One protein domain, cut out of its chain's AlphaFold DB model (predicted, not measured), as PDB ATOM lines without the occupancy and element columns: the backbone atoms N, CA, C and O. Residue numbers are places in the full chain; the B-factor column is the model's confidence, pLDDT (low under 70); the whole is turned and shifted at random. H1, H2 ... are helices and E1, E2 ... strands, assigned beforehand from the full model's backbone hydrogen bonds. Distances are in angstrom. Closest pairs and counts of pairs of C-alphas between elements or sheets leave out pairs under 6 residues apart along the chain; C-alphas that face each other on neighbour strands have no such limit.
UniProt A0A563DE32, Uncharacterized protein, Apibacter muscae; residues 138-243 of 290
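Overview. This is residues 138 to 243 of the 290 residues of an uncharacterized protein of Apibacter muscae (UniProt A0A563DE32). Two lobes of unequal size make a flat, loose whole: a twisted wall of four strands, E1, E2, E5 and E6, with H1 at its margin, and a small lobe of H2 and the short hairpin E3 and E4. The small lobe comes between E2 and E5 along the chain and is joined to the wall by residues 187 to 191 and 214 to 222. The printed part has 106 residues, with two named helices and six named strands in the order H1, E1, E2, H2, E3, E4, E5, E6; its class is mixed, helices and strands. The larger sheet has the order E1, E2, E5, E6 and the smaller the order E3, E4, both antiparallel. The radius of gyration of the C-alphas is 16.7 A, and the spans are 50 by 37 by 18 A.

Along the chain. H1, residues 138 to 146, begins at C-alpha 138 (-3.587, 52.818, 39.614) and is 12.3 A long. E1, residues 166 to 174, measures 24.3 A, and E2, residues 179 to 186, measures 22.8 A. H2, residues 192 to 202, is 15.2 A long and begins at C-alpha 192 (-1.732, 21.232, 16.819). E3, residues 203 to 205, and E4, residues 211 to 213, have three residues each. E5, residues 223 to 229, measures 19.0 A. E6, residues 235 to 240, measures 13.1 A and ends at C-alpha 240 (5.834, 32.172, 35.046).

Arrangement. H1 only grazes the larger sheet, with its residues 140 to 144. The hairpin E1 and E2 is antiparallel at 166 degrees, with N 170 and O 183 within hydrogen-bond range at 2.8 A. E2 and E5 are antiparallel at 161 degrees, with N 182 and O 226 at 2.9 A. The hairpin E5 and E6 is antiparallel at 171 degrees, with N 225 and O 239 at 2.8 A. E1 and E6 are the edge strands. This sheet is twisted, its C-alphas lying up to 4.4 A off its best plane. H2 is not on it, and H1 and H2 are apart. The closest C-alphas of H2 and E4 are those of Ser 202 and Tyr 213, 5.4 A apart. The hairpin E3 and E4 is antiparallel at 144 degrees, with N 204 and O 212 at 2.8 A. In H1 and H2 every O i to N i+4 pair is within hydrogen-bond range.

Size, cuts and confidence. The two C-alphas farthest apart are those of Gln 153 and Asp 208, 54.3 A. The printed part has no cut. The link from H1 to E1, residues 147 to 165, is long. The mean pLDDT of the printed part is 71.9; residues 159 to 164, 187 to 204, 206, 208 to 224 and 238 to 243 are under 70.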
ATOM      1  N   GLN A 138      -4.365  51.932  40.482       91.44
ATOM      2  CA  GLN A 138      -3.587  52.818  39.614       91.44
ATOM      3  C   GLN A 138      -2.083  52.501  39.639       91.44
ATOM      4  O   GLN A 138      -1.411  52.627  38.613       91.44
ATOM      5  N   ASP A 139      -1.558  52.056  40.782       93.94
ATOM      6  CA  ASP A 139      -0.167  51.623  40.920       93.94
ATOM      7  C   ASP A 139       0.079  50.322  40.157       93.94
ATOM      8  O   ASP A 139       1.120  50.173  39.523       93.94
ATOM      9  N   ILE A 140      -0.916  49.429  40.118       93.12
ATOM     10  CA  ILE A 140      -0.884  48.215  39.294       93.12
ATOM     11  C   ILE A 140      -0.846  48.564  37.798       93.12
ATOM     12  O   ILE A 140      -0.052  47.996  37.051       93.12
ATOM     13  N   ILE A 141      -1.633  49.547  37.347       91.38
ATOM     14  CA  ILE A 141      -1.558  50.041  35.959       91.38
ATOM     15  C   ILE A 141      -0.169  50.621  35.664       91.38
ATOM     16  O   ILE A 141       0.401  50.347  34.611       91.38
ATOM     17  N   ASN A 142       0.391  51.409  36.586       91.00
ATOM     18  CA  ASN A 142       1.727  51.985  36.425       91.00
ATOM     19  C   ASN A 142       2.823  50.914  36.393       91.00
ATOM     20  O   ASN A 142       3.771  51.047  35.622       91.00
ATOM     21  N   PHE A 143       2.684  49.863  37.201       90.50
ATOM     22  CA  PHE A 143       3.541  48.686  37.157       90.50
ATOM     23  C   PHE A 143       3.490  48.038  35.769       90.50
ATOM     24  O   PHE A 143       4.524  47.924  35.121       90.50
ATOM     25  N   LEU A 144       2.298  47.710  35.261       87.88
ATOM     26  CA  LEU A 144       2.143  47.080  33.946       87.88
ATOM     27  C   LEU A 144       2.703  47.922  32.792       87.88
ATOM     28  O   LEU A 144       3.268  47.372  31.851       87.88
ATOM     29  N   ASP A 145       2.531  49.242  32.858       86.38
ATOM     30  CA  ASP A 145       3.069  50.196  31.883       86.38
ATOM     31  C   ASP A 145       4.602  50.220  31.907       86.38
ATOM     32  O   ASP A 145       5.248  50.137  30.866       86.38
ATOM     33  N   ARG A 146       5.194  50.252  33.108       85.38
ATOM     34  CA  ARG A 146       6.651  50.230  33.290       85.38
ATOM     35  C   ARG A 146       7.280  48.927  32.798       85.38
ATOM     36  O   ARG A 146       8.340  48.975  32.184       85.38
ATOM     37  N   GLU A 147       6.641  47.790  33.059       82.88
ATOM     38  CA  GLU A 147       7.120  46.477  32.608       82.88
ATOM     39  C   GLU A 147       6.793  46.198  31.122       82.88
ATOM     40  O   GLU A 147       7.167  45.158  30.583       82.88
ATOM     41  N   GLY A 148       6.100  47.114  30.431       80.12
ATOM     42  CA  GLY A 148       5.810  47.008  28.997       80.12
ATOM     43  C   GLY A 148       4.667  46.054  28.632       80.12
ATOM     44  O   GLY A 148       4.506  45.706  27.463       80.12
ATOM     45  N   TYR A 149       3.844  45.634  29.598       84.12
ATOM     46  CA  TYR A 149       2.656  44.802  29.353       84.12
ATOM     47  C   TYR A 149       1.504  45.574  28.724       84.12
ATOM     48  O   TYR A 149       0.642  44.998  28.057       84.12
ATOM     49  N   ILE A 150       1.482  46.883  28.940       83.38
ATOM     50  CA  ILE A 150       0.536  47.815  28.345       83.38
ATOM     51  C   ILE A 150       1.263  49.108  28.004       83.38
ATOM     52  O   ILE A 150       2.298  49.414  28.582       83.38
ATOM     53  N   ASN A 151       0.660  49.910  27.139       80.38
ATOM     54  CA  ASN A 151       0.920  51.341  27.097       80.38
ATOM     55  C   ASN A 151      -0.270  52.029  27.763       80.38
ATOM     56  O   ASN A 151      -1.381  51.943  27.248       80.38
ATOM     57  N   LYS A 152      -0.097  52.689  28.911       82.25
ATOM     58  CA  LYS A 152      -1.244  53.304  29.602       82.25
ATOM     59  C   LYS A 152      -1.828  54.491  28.839       82.25
ATOM     60  O   LYS A 152      -3.021  54.729  28.950       82.25
ATOM     61  N   GLN A 153      -1.030  55.217  28.053       81.12
ATOM     62  CA  GLN A 153      -1.505  56.376  27.288       81.12
ATOM     63  C   GLN A 153      -2.406  55.947  26.126       81.12
ATOM     64  O   GLN A 153      -3.477  56.523  25.939       81.12
ATOM     65  N   THR A 154      -1.997  54.920  25.374       75.69
ATOM     66  CA  THR A 154      -2.758  54.389  24.228       75.69
ATOM     67  C   THR A 154      -3.714  53.259  24.618       75.69
ATOM     68  O   THR A 154      -4.571  52.868  23.832       75.69
ATOM     69  N   GLY A 155      -3.567  52.708  25.827       73.12
ATOM     70  CA  GLY A 155      -4.200  51.472  26.304       73.12
ATOM     71  C   GLY A 155      -4.020  50.288  25.380       73.12
ATOM     72  O   GLY A 155      -4.805  49.340  25.452       73.12
ATOM     73  N   GLU A 156      -3.000  50.295  24.540       77.31
ATOM     74  CA  GLU A 156      -2.633  49.114  23.787       77.31
ATOM     75  C   GLU A 156      -2.056  48.066  24.735       77.31
ATOM     76  O   GLU A 156      -1.511  48.369  25.802       77.31
ATOM     77  N   ILE A 157      -2.261  46.806  24.376       80.94
ATOM     78  CA  ILE A 157      -1.570  45.696  25.016       80.94
ATOM     79  C   ILE A 157      -0.157  45.632  24.434       80.94
ATOM     80  O   ILE A 157       0.030  45.813  23.229       80.94
ATOM     81  N   GLY A 158       0.819  45.405  25.306       74.06
ATOM     82  CA  GLY A 158       2.223  45.296  24.956       74.06
ATOM     83  C   GLY A 158       2.532  44.079  24.089       74.06
ATOM     84  O   GLY A 158       1.718  43.166  23.919       74.06
ATOM     85  N   ILE A 159       3.743  44.085  23.546       68.38
ATOM     86  CA  ILE A 159       4.288  43.019  22.711       68.38
ATOM     87  C   ILE A 159       5.419  42.354  23.494       68.38
ATOM     88  O   ILE A 159       6.248  43.033  24.096       68.38
ATOM     89  N   ASN A 160       5.429  41.026  23.524       68.44
ATOM     90  CA  ASN A 160       6.468  40.259  24.197       68.44
ATOM     91  C   ASN A 160       7.764  40.201  23.360       68.44
ATOM     92  O   ASN A 160       7.821  40.655  22.219       68.44
ATOM     93  N   SER A 161       8.813  39.591  23.915       62.31
ATOM     94  CA  SER A 161      10.124  39.452  23.256       62.31
ATOM     95  C   SER A 161      10.095  38.708  21.912       62.31
ATOM     96  O   SER A 161      11.042  38.812  21.144       62.31
ATOM     97  N   GLU A 162       9.040  37.942  21.636       58.78
ATOM     98  CA  GLU A 162       8.860  37.153  20.408       58.78
ATOM     99  C   GLU A 162       8.036  37.903  19.348       58.78
ATOM    100  O   GLU A 162       7.728  37.348  18.299       58.78
ATOM    101  N   GLY A 163       7.657  39.160  19.607       60.00
ATOM    102  CA  GLY A 163       6.839  39.951  18.687       60.00
ATOM    103  C   GLY A 163       5.333  39.686  18.794       60.00
ATOM    104  O   GLY A 163       4.560  40.272  18.037       60.00
ATOM    105  N   ASN A 164       4.895  38.869  19.757       66.81
ATOM    106  CA  ASN A 164       3.485  38.533  19.958       66.81
ATOM    107  C   ASN A 164       2.830  39.460  20.989       66.81
ATOM    108  O   ASN A 164       3.401  39.740  22.045       66.81
ATOM    109  N   LYS A 165       1.598  39.909  20.719       71.94
ATOM    110  CA  LYS A 165       0.800  40.655  21.704       71.94
ATOM    111  C   LYS A 165       0.412  39.748  22.873       71.94
ATOM    112  O   LYS A 165       0.145  38.560  22.683       71.94
ATOM    113  N   TYR A 166       0.336  40.305  24.081       76.12
ATOM    114  CA  TYR A 166      -0.347  39.602  25.172       76.12
ATOM    115  C   TYR A 166      -1.838  39.450  24.841       76.12
ATOM    116  O   TYR A 166      -2.427  40.290  24.155       76.12
ATOM    117  N   ARG A 167      -2.436  38.351  25.294       76.06
ATOM    118  CA  ARG A 167      -3.817  37.978  24.981       76.06
ATOM    119  C   ARG A 167      -4.792  38.510  26.016       76.06
ATOM    120  O   ARG A 167      -5.791  39.127  25.650       76.06
ATOM    121  N   SER A 168      -4.480  38.324  27.292       79.88
ATOM    122  CA  SER A 168      -5.324  38.765  28.397       79.88
ATOM    123  C   SER A 168      -4.477  39.227  29.584       79.88
ATOM    124  O   SER A 168      -3.306  38.870  29.721       79.88
ATOM    125  N   ILE A 169      -5.064  40.101  30.403       84.69
ATOM    126  CA  ILE A 169      -4.504  40.545  31.679       84.69
ATOM    127  C   ILE A 169      -5.639  40.516  32.693       84.69
ATOM    128  O   ILE A 169      -6.620  41.244  32.531       84.69
ATOM    129  N   GLU A 170      -5.493  39.715  33.738       86.75
ATOM    130  CA  GLU A 170      -6.459  39.585  34.823       86.75
ATOM    131  C   GLU A 170      -5.837  39.955  36.166       86.75
ATOM    132  O   GLU A 170      -4.621  39.919  36.349       86.75
ATOM    133  N   PHE A 171      -6.693  40.342  37.107       89.38
ATOM    134  CA  PHE A 171      -6.287  40.823  38.420       89.38
ATOM    135  C   PHE A 171      -7.159  40.178  39.473       89.38
ATOM    136  O   PHE A 171      -8.378  40.245  39.360       89.38
ATOM    137  N   GLU A 172      -6.547  39.657  40.517       90.19
ATOM    138  CA  GLU A 172      -7.206  39.234  41.739       90.19
ATOM    139  C   GLU A 172      -6.618  40.021  42.917       90.19
ATOM    140  O   GLU A 172      -5.459  40.444  42.907       90.19
ATOM    141  N   PHE A 173      -7.448  40.286  43.926       92.38
ATOM    142  CA  PHE A 173      -7.018  40.979  45.132       92.38
ATOM    143  C   PHE A 173      -7.572  40.292  46.373       92.38
ATOM    144  O   PHE A 173      -8.790  40.191  46.548       92.38
ATOM    145  N   ASN A 174      -6.674  39.891  47.271       91.69
ATOM    146  CA  ASN A 174      -7.032  39.331  48.564       91.69
ATOM    147  C   ASN A 174      -7.040  40.440  49.634       91.69
ATOM    148  O   ASN A 174      -5.970  40.911  50.020       91.69
ATOM    149  N   PRO A 175      -8.206  40.840  50.176       91.25
ATOM    150  CA  PRO A 175      -8.286  41.913  51.168       91.25
ATOM    151  C   PRO A 175      -7.724  41.541  52.545       91.25
ATOM    152  O   PRO A 175      -7.342  42.437  53.291       91.25
ATOM    153  N   ALA A 176      -7.667  40.253  52.900       90.62
ATOM    154  CA  ALA A 176      -7.168  39.818  54.205       90.62
ATOM    155  C   ALA A 176      -5.640  39.921  54.284       90.62
ATOM    156  O   ALA A 176      -5.101  40.386  55.285       90.62
ATOM    157  N   SER A 177      -4.950  39.521  53.214       91.62
ATOM    158  CA  SER A 177      -3.490  39.600  53.107       91.62
ATOM    159  C   SER A 177      -2.998  40.832  52.346       91.62
ATOM    160  O   SER A 177      -1.793  41.030  52.243       91.62
ATOM    161  N   LYS A 178      -3.914  41.627  51.780       94.00
ATOM    162  CA  LYS A 178      -3.639  42.762  50.886       94.00
ATOM    163  C   LYS A 178      -2.732  42.385  49.714       94.00
ATOM    164  O   LYS A 178      -1.885  43.170  49.314       94.00
ATOM    165  N   LEU A 179      -2.895  41.186  49.164       92.69
ATOM    166  CA  LEU A 179      -2.080  40.715  48.044       92.69
ATOM    167  C   LEU A 179      -2.781  40.976  46.719       92.69
ATOM    168  O   LEU A 179      -3.985  40.752  46.604       92.69
ATOM    169  N   TRP A 180      -2.003  41.429  45.743       92.81
ATOM    170  CA  TRP A 180      -2.403  41.525  44.347       92.81
ATOM    171  C   TRP A 180      -1.825  40.347  43.579       92.81
ATOM    172  O   TRP A 180      -0.608  40.160  43.582       92.81
ATOM    173  N   ASP A 181      -2.686  39.614  42.888       88.31
ATOM    174  CA  ASP A 181      -2.297  38.583  41.937       88.31
ATOM    175  C   ASP A 181      -2.635  39.082  40.527       88.31
ATOM    176  O   ASP A 181      -3.758  39.505  40.252       88.31
ATOM    177  N   ILE A 182      -1.638  39.119  39.642       87.88
ATOM    178  CA  ILE A 182      -1.784  39.607  38.267       87.88
ATOM    179  C   ILE A 182      -1.431  38.475  37.323       87.88
ATOM    180  O   ILE A 182      -0.301  37.993  37.352       87.88
ATOM    181  N   TYR A 183      -2.370  38.116  36.459       83.69
ATOM    182  CA  TYR A 183      -2.227  37.054  35.475       83.69
ATOM    183  C   TYR A 183      -2.118  37.674  34.084       83.69
ATOM    184  O   TYR A 183      -2.956  38.488  33.706       83.69
ATOM    185  N   ILE A 184      -1.079  37.330  33.326       81.00
ATOM    186  CA  ILE A 184      -0.830  37.878  31.986       81.00
ATOM    187  C   ILE A 184      -0.627  36.732  31.009       81.00
ATOM    188  O   ILE A 184       0.422  36.092  31.013       81.00
ATOM    189  N   GLU A 185      -1.605  36.506  30.144       76.62
ATOM    190  CA  GLU A 185      -1.586  35.429  29.162       76.62
ATOM    191  C   GLU A 185      -0.840  35.868  27.895       76.62
ATOM    192  O   GLU A 185      -1.114  36.922  27.306       76.62
ATOM    193  N   ARG A 186       0.114  35.059  27.434       70.81
ATOM    194  CA  ARG A 186       0.762  35.261  26.132       70.81
ATOM    195  C   ARG A 186      -0.162  34.843  24.992       70.81
ATOM    196  O   ARG A 186      -0.723  33.758  25.015       70.81
ATOM    197  N   GLY A 187      -0.222  35.650  23.937       55.41
ATOM    198  CA  GLY A 187      -1.004  35.348  22.737       55.41
ATOM    199  C   GLY A 187      -0.295  34.493  21.690       55.41
ATOM    200  O   GLY A 187      -0.429  34.809  20.513       55.41
ATOM    201  N   ARG A 188       0.472  33.456  22.069       58.22
ATOM    202  CA  ARG A 188       0.944  32.492  21.055       58.22
ATOM    203  C   ARG A 188      -0.162  31.475  20.775       58.22
ATOM    204  O   ARG A 188      -0.768  30.973  21.717       58.22
ATOM    205  N   GLU A 189      -0.413  31.190  19.503       53.03
ATOM    206  CA  GLU A 189      -1.202  30.020  19.116       53.03
ATOM    207  C   GLU A 189      -0.379  28.765  19.423       53.03
ATOM    208  O   GLU A 189       0.832  28.731  19.170       53.03
ATOM    209  N   TYR A 190      -1.018  27.763  20.021       55.53
ATOM    210  CA  TYR A 190      -0.416  26.448  20.170       55.53
ATOM    211  C   TYR A 190      -0.304  25.793  18.797       55.53
ATOM    212  O   TYR A 190      -1.133  25.996  17.910       55.53
ATOM    213  N   THR A 191       0.758  25.022  18.591       57.56
ATOM    214  CA  THR A 191       0.764  24.093  17.461       57.56
ATOM    215  C   THR A 191      -0.251  22.981  17.724       57.56
ATOM    216  O   THR A 191      -0.472  22.628  18.876       57.56
ATOM    217  N   GLN A 192      -0.802  22.364  16.673       57.12
ATOM    218  CA  GLN A 192      -1.732  21.232  16.819       57.12
ATOM    219  C   GLN A 192      -1.191  20.148  17.764       57.12
ATOM    220  O   GLN A 192      -1.917  19.606  18.580       57.12
ATOM    221  N   ARG A 193       0.116  19.884  17.700       61.84
ATOM    222  CA  ARG A 193       0.782  18.928  18.586       61.84
ATOM    223  C   ARG A 193       0.730  19.345  20.059       61.84
ATOM    224  O   ARG A 193       0.621  18.491  20.924       61.84
ATOM    225  N   GLU A 194       0.879  20.633  20.343       57.03
ATOM    226  CA  GLU A 194       0.799  21.148  21.711       57.03
ATOM    227  C   GLU A 194      -0.637  21.125  22.232       57.03
ATOM    228  O   GLU A 194      -0.827  20.835  23.406       57.03
ATOM    229  N   ASP A 195      -1.626  21.372  21.370       57.88
ATOM    230  CA  ASP A 195      -3.038  21.192  21.720       57.88
ATOM    231  C   ASP A 195      -3.338  19.720  22.050       57.88
ATOM    232  O   ASP A 195      -3.930  19.446  23.093       57.88
ATOM    233  N   ASP A 196      -2.854  18.778  21.231       62.03
ATOM    234  CA  ASP A 196      -3.017  17.335  21.462       62.03
ATOM    235  C   ASP A 196      -2.333  16.888  22.780       62.03
ATOM    236  O   ASP A 196      -2.889  16.099  23.544       62.03
ATOM    237  N   GLU A 197      -1.136  17.412  23.082       58.03
ATOM    238  CA  GLU A 197      -0.405  17.136  24.333       58.03
ATOM    239  C   GLU A 197      -1.121  17.740  25.563       58.03
ATOM    240  O   GLU A 197      -1.188  17.103  26.615       58.03
ATOM    241  N   ILE A 198      -1.691  18.948  25.452       56.84
ATOM    242  CA  ILE A 198      -2.487  19.574  26.524       56.84
ATOM    243  C   ILE A 198      -3.766  18.774  26.779       56.84
ATOM    244  O   ILE A 198      -4.115  18.541  27.936       56.84
ATOM    245  N   GLU A 199      -4.454  18.338  25.725       60.16
ATOM    246  CA  GLU A 199      -5.646  17.486  25.795       60.16
ATOM    247  C   GLU A 199      -5.358  16.175  26.539       60.16
ATOM    248  O   GLU A 199      -6.089  15.798  27.460       60.16
ATOM    249  N   GLU A 200      -4.254  15.508  26.204       63.44
ATOM    250  CA  GLU A 200      -3.847  14.272  26.871       63.44
ATOM    251  C   GLU A 200      -3.540  14.498  28.362       63.44
ATOM    252  O   GLU A 200      -4.015  13.744  29.212       63.44
ATOM    253  N   LEU A 201      -2.802  15.560  28.699       52.22
ATOM    254  CA  LEU A 201      -2.395  15.846  30.079       52.22
ATOM    255  C   LEU A 201      -3.524  16.402  30.961       52.22
ATOM    256  O   LEU A 201      -3.505  16.214  32.178       52.22
ATOM    257  N   SER A 202      -4.496  17.102  30.373       50.12
ATOM    258  CA  SER A 202      -5.679  17.624  31.077       50.12
ATOM    259  C   SER A 202      -6.775  16.571  31.250       50.12
ATOM    260  O   SER A 202      -7.712  16.776  32.026       50.12
ATOM    261  N   THR A 203      -6.649  15.419  30.587       59.94
ATOM    262  CA  THR A 203      -7.570  14.295  30.732       59.94
ATOM    263  C   THR A 203      -7.224  13.471  31.974       59.94
ATOM    264  O   THR A 203      -6.312  12.646  31.988       59.94
ATOM    265  N   VAL A 204      -8.010  13.642  33.033       64.81
ATOM    266  CA  VAL A 204      -7.919  12.856  34.265       64.81
ATOM    267  C   VAL A 204      -8.875  11.672  34.182       64.81
ATOM    268  O   VAL A 204     -10.076  11.834  33.962       64.81
ATOM    269  N   LYS A 205      -8.351  10.461  34.392       71.50
ATOM    270  CA  LYS A 205      -9.171   9.255  34.529       71.50
ATOM    271  C   LYS A 205      -9.578   9.071  35.987       71.50
ATOM    272  O   LYS A 205      -8.731   8.809  36.837       71.50
ATOM    273  N   ASN A 206     -10.869   9.191  36.260       69.25
ATOM    274  CA  ASN A 206     -11.429   8.982  37.588       69.25
ATOM    275  C   ASN A 206     -11.415   7.497  37.973       69.25
ATOM    276  O   ASN A 206     -11.299   6.607  37.125       69.25
ATOM    277  N   GLU A 207     -11.572   7.226  39.269       72.38
ATOM    278  CA  GLU A 207     -11.596   5.866  39.826       72.38
ATOM    279  C   GLU A 207     -12.706   4.985  39.223       72.38
ATOM    280  O   GLU A 207     -12.551   3.769  39.125       72.38
ATOM    281  N   ASP A 208     -13.803   5.592  38.760       69.44
ATOM    282  CA  ASP A 208     -14.918   4.917  38.082       69.44
ATOM    283  C   ASP A 208     -14.667   4.657  36.582       69.44
ATOM    284  O   ASP A 208     -15.525   4.121  35.878       69.44
ATOM    285  N   GLY A 209     -13.481   5.016  36.086       67.81
ATOM    286  CA  GLY A 209     -13.072   4.856  34.697       67.81
ATOM    287  C   GLY A 209     -13.578   5.946  33.751       67.81
ATOM    288  O   GLY A 209     -13.265   5.873  32.561       67.81
ATOM    289  N   THR A 210     -14.315   6.944  34.246       64.12
ATOM    290  CA  THR A 210     -14.714   8.110  33.448       64.12
ATOM    291  C   THR A 210     -13.530   9.040  33.204       64.12
ATOM    292  O   THR A 210     -12.614   9.139  34.020       64.12
ATOM    293  N   LEU A 211     -13.533   9.710  32.052       60.25
ATOM    294  CA  LEU A 211     -12.550  10.736  31.720       60.25
ATOM    295  C   LEU A 211     -13.162  12.103  32.021       60.25
ATOM    296  O   LEU A 211     -14.257  12.412  31.548       60.25
ATOM    297  N   THR A 212     -12.457  12.913  32.801       48.97
ATOM    298  CA  THR A 212     -12.803  14.310  33.064       48.97
ATOM    299  C   THR A 212     -11.660  15.209  32.653       48.97
ATOM    300  O   THR A 212     -10.499  14.873  32.848       48.97
ATOM    301  N   TYR A 213     -12.009  16.364  32.108       48.31
ATOM    302  CA  TYR A 213     -11.053  17.385  31.716       48.31
ATOM    303  C   TYR A 213     -10.813  18.341  32.882       48.31
ATOM    304  O   TYR A 213     -11.755  18.999  33.336       48.31
ATOM    305  N   ASP A 214      -9.575  18.434  33.358       49.91
ATOM    306  CA  ASP A 214      -9.176  19.430  34.346       49.91
ATOM    307  C   ASP A 214      -8.507  20.628  33.661       49.91
ATOM    308  O   ASP A 214      -7.289  20.709  33.503       49.91
ATOM    309  N   ASN A 215      -9.335  21.606  33.285       44.38
ATOM    310  CA  ASN A 215      -8.889  22.884  32.718       44.38
ATOM    311  C   ASN A 215      -8.024  23.716  33.688       44.38
ATOM    312  O   ASN A 215      -7.472  24.739  33.288       44.38
ATOM    313  N   SER A 216      -7.911  23.311  34.957       42.16
ATOM    314  CA  SER A 216      -7.076  23.971  35.967       42.16
ATOM    315  C   SER A 216      -5.600  23.583  35.845       42.16
ATOM    316  O   SER A 216      -4.743  24.310  36.346       42.16
ATOM    317  N   LEU A 217      -5.294  22.452  35.192       37.78
ATOM    318  CA  LEU A 217      -3.923  21.967  35.001       37.78
ATOM    319  C   LEU A 217      -3.190  22.705  33.870       37.78
ATOM    320  O   LEU A 217      -1.968  22.820  33.913       37.78
ATOM    321  N   PHE A 218      -3.925  23.246  32.892       45.84
ATOM    322  CA  PHE A 218      -3.354  23.896  31.710       45.84
ATOM    323  C   PHE A 218      -4.218  25.086  31.272       45.84
ATOM    324  O   PHE A 218      -5.094  24.927  30.418       45.84
ATOM    325  N   PRO A 219      -4.009  26.298  31.824       43.19
ATOM    326  CA  PRO A 219      -4.595  27.484  31.220       43.19
ATOM    327  C   PRO A 219      -4.063  27.598  29.790       43.19
ATOM    328  O   PRO A 219      -2.856  27.517  29.555       43.19
ATOM    329  N   ALA A 220      -4.968  27.760  28.827       42.78
ATOM    330  CA  ALA A 220      -4.594  28.064  27.458       42.78
ATOM    331  C   ALA A 220      -3.740  29.347  27.469       42.78
ATOM    332  O   ALA A 220      -4.236  30.416  27.791       42.78
ATOM    333  N   GLY A 221      -2.445  29.227  27.185       50.81
ATOM    334  CA  GLY A 221      -1.461  30.306  27.153       50.81
ATOM    335  C   GLY A 221      -0.521  30.365  28.369       50.81
ATOM    336  O   GLY A 221      -0.912  30.217  29.525       50.81
ATOM    337  N   TYR A 222       0.760  30.668  28.115       51.16
ATOM    338  CA  TYR A 222       1.717  30.984  29.183       51.16
ATOM    339  C   TYR A 222       1.221  32.181  29.988       51.16
ATOM    340  O   TYR A 222       1.080  33.276  29.436       51.16
ATOM    341  N   THR A 223       1.018  31.985  31.286       60.06
ATOM    342  CA  THR A 223       0.550  33.034  32.189       60.06
ATOM    343  C   THR A 223       1.717  33.545  33.028       60.06
ATOM    344  O   THR A 223       2.321  32.781  33.775       60.06
ATOM    345  N   TYR A 224       2.062  34.831  32.948       63.59
ATOM    346  CA  TYR A 224       2.875  35.443  34.003       63.59
ATOM    347  C   TYR A 224       1.975  35.700  35.201       63.59
ATOM    348  O   TYR A 224       0.985  36.414  35.061       63.59
ATOM    349  N   ALA A 225       2.331  35.146  36.355       72.38
ATOM    350  CA  ALA A 225       1.676  35.411  37.623       72.38
ATOM    351  C   ALA A 225       2.591  36.277  38.497       72.38
ATOM    352  O   ALA A 225       3.619  35.820  39.014       72.38
ATOM    353  N   TYR A 226       2.221  37.542  38.671       84.94
ATOM    354  CA  TYR A 226       2.846  38.411  39.662       84.94
ATOM    355  C   TYR A 226       2.057  38.368  40.953       84.94
ATOM    356  O   TYR A 226       0.859  38.622  40.942       84.94
ATOM    357  N   LYS A 227       2.762  38.151  42.060       88.06
ATOM    358  CA  LYS A 227       2.250  38.399  43.403       88.06
ATOM    359  C   LYS A 227       2.898  39.664  43.934       88.06
ATOM    360  O   LYS A 227       4.112  39.689  44.147       88.06
ATOM    361  N   ILE A 228       2.109  40.711  44.125       91.00
ATOM    362  CA  ILE A 228       2.578  42.009  44.613       91.00
ATOM    363  C   ILE A 228       2.010  42.243  46.009       91.00
ATOM    364  O   ILE A 228       0.805  42.140  46.239       91.00
ATOM    365  N   ASP A 229       2.898  42.569  46.942       93.56
ATOM    366  CA  ASP A 229       2.517  43.022  48.272       93.56
ATOM    367  C   ASP A 229       1.794  44.368  48.175       93.56
ATOM    368  O   ASP A 229       2.374  45.368  47.748       93.56
ATOM    369  N   GLY A 230       0.526  44.407  48.575       94.38
ATOM    370  CA  GLY A 230      -0.285  45.611  48.514       94.38
ATOM    371  C   GLY A 230       0.082  46.673  49.546       94.38
ATOM    372  O   GLY A 230      -0.435  47.783  49.448       94.38
ATOM    373  N   GLU A 231       0.957  46.383  50.512       95.19
ATOM    374  CA  GLU A 231       1.462  47.385  51.458       95.19
ATOM    375  C   GLU A 231       2.743  48.056  50.978       95.19
ATOM    376  O   GLU A 231       2.922  49.255  51.178       95.19
ATOM    377  N   THR A 232       3.641  47.306  50.341       94.06
ATOM    378  CA  THR A 232       4.964  47.825  49.961       94.06
ATOM    379  C   THR A 232       5.155  48.013  48.461       94.06
ATOM    380  O   THR A 232       6.070  48.720  48.046       94.06
ATOM    381  N   GLY A 233       4.331  47.372  47.630       90.31
ATOM    382  CA  GLY A 233       4.537  47.296  46.181       90.31
ATOM    383  C   GLY A 233       5.657  46.353  45.770       90.31
ATOM    384  O   GLY A 233       5.999  46.286  44.588       90.31
ATOM    385  N   LYS A 234       6.241  45.611  46.719       89.88
ATOM    386  CA  LYS A 234       7.272  44.626  46.422       89.88
ATOM    387  C   LYS A 234       6.659  43.450  45.666       89.88
ATOM    388  O   LYS A 234       5.681  42.852  46.110       89.88
ATOM    389  N   VAL A 235       7.285  43.078  44.553       87.50
ATOM    390  CA  VAL A 235       7.003  41.808  43.877       87.50
ATOM    391  C   VAL A 235       7.530  40.680  44.767       87.50
ATOM    392  O   VAL A 235       8.735  40.571  44.996       87.50
ATOM    393  N   LEU A 236       6.618  39.885  45.326       79.12
ATOM    394  CA  LEU A 236       6.914  38.756  46.210       79.12
ATOM    395  C   LEU A 236       7.264  37.498  45.418       79.12
ATOM    396  O   LEU A 236       8.129  36.729  45.827       79.12
ATOM    397  N   SER A 237       6.604  37.311  44.280       74.56
ATOM    398  CA  SER A 237       6.936  36.281  43.303       74.56
ATOM    399  C   SER A 237       6.537  36.741  41.910       74.56
ATOM    400  O   SER A 237       5.521  37.414  41.729       74.56
ATOM    401  N   ASN A 238       7.322  36.336  40.924       67.44
ATOM    402  CA  ASN A 238       7.007  36.426  39.508       67.44
ATOM    403  C   ASN A 238       7.098  35.013  38.930       67.44
ATOM    404  O   ASN A 238       8.059  34.642  38.258       67.44
ATOM    405  N   ASN A 239       6.100  34.198  39.247       54.81
ATOM    406  CA  ASN A 239       6.058  32.857  38.704       54.81
ATOM    407  C   ASN A 239       5.523  32.989  37.280       54.81
ATOM    408  O   ASN A 239       4.359  33.322  37.074       54.81
ATOM    409  N   LEU A 240       6.364  32.736  36.282       50.78
ATOM    410  CA  LEU A 240       5.834  32.172  35.046       50.78
ATOM    411  C   LEU A 240       5.070  30.922  35.487       50.78
ATOM    412  O   LEU A 240       5.668  30.053  36.123       50.78
ATOM    413  N   ALA A 241       3.758  30.868  35.260       45.34
ATOM    414  CA  ALA A 241       3.055  29.600  35.327       45.34
ATOM    415  C   ALA A 241       3.838  28.658  34.410       45.34
ATOM    416  O   ALA A 241       4.020  28.948  33.225       45.34
ATOM    417  N   LEU A 242       4.432  27.658  35.056       44.00
ATOM    418  CA  LEU A 242       5.410  26.723  34.531       44.00
ATOM    419  C   LEU A 242       4.955  26.230  33.158       44.00
ATOM    420  O   LEU A 242       3.845  25.713  33.047       44.00
ATOM    421  N   ASP A 243       5.799  26.344  32.126       42.97
ATOM    422  CA  ASP A 243       5.732  25.326  31.081       42.97
ATOM    423  C   ASP A 243       6.074  24.000  31.786       42.97
ATOM    424  O   ASP A 243       7.142  23.903  32.396       42.97
TER     425      ASP A 243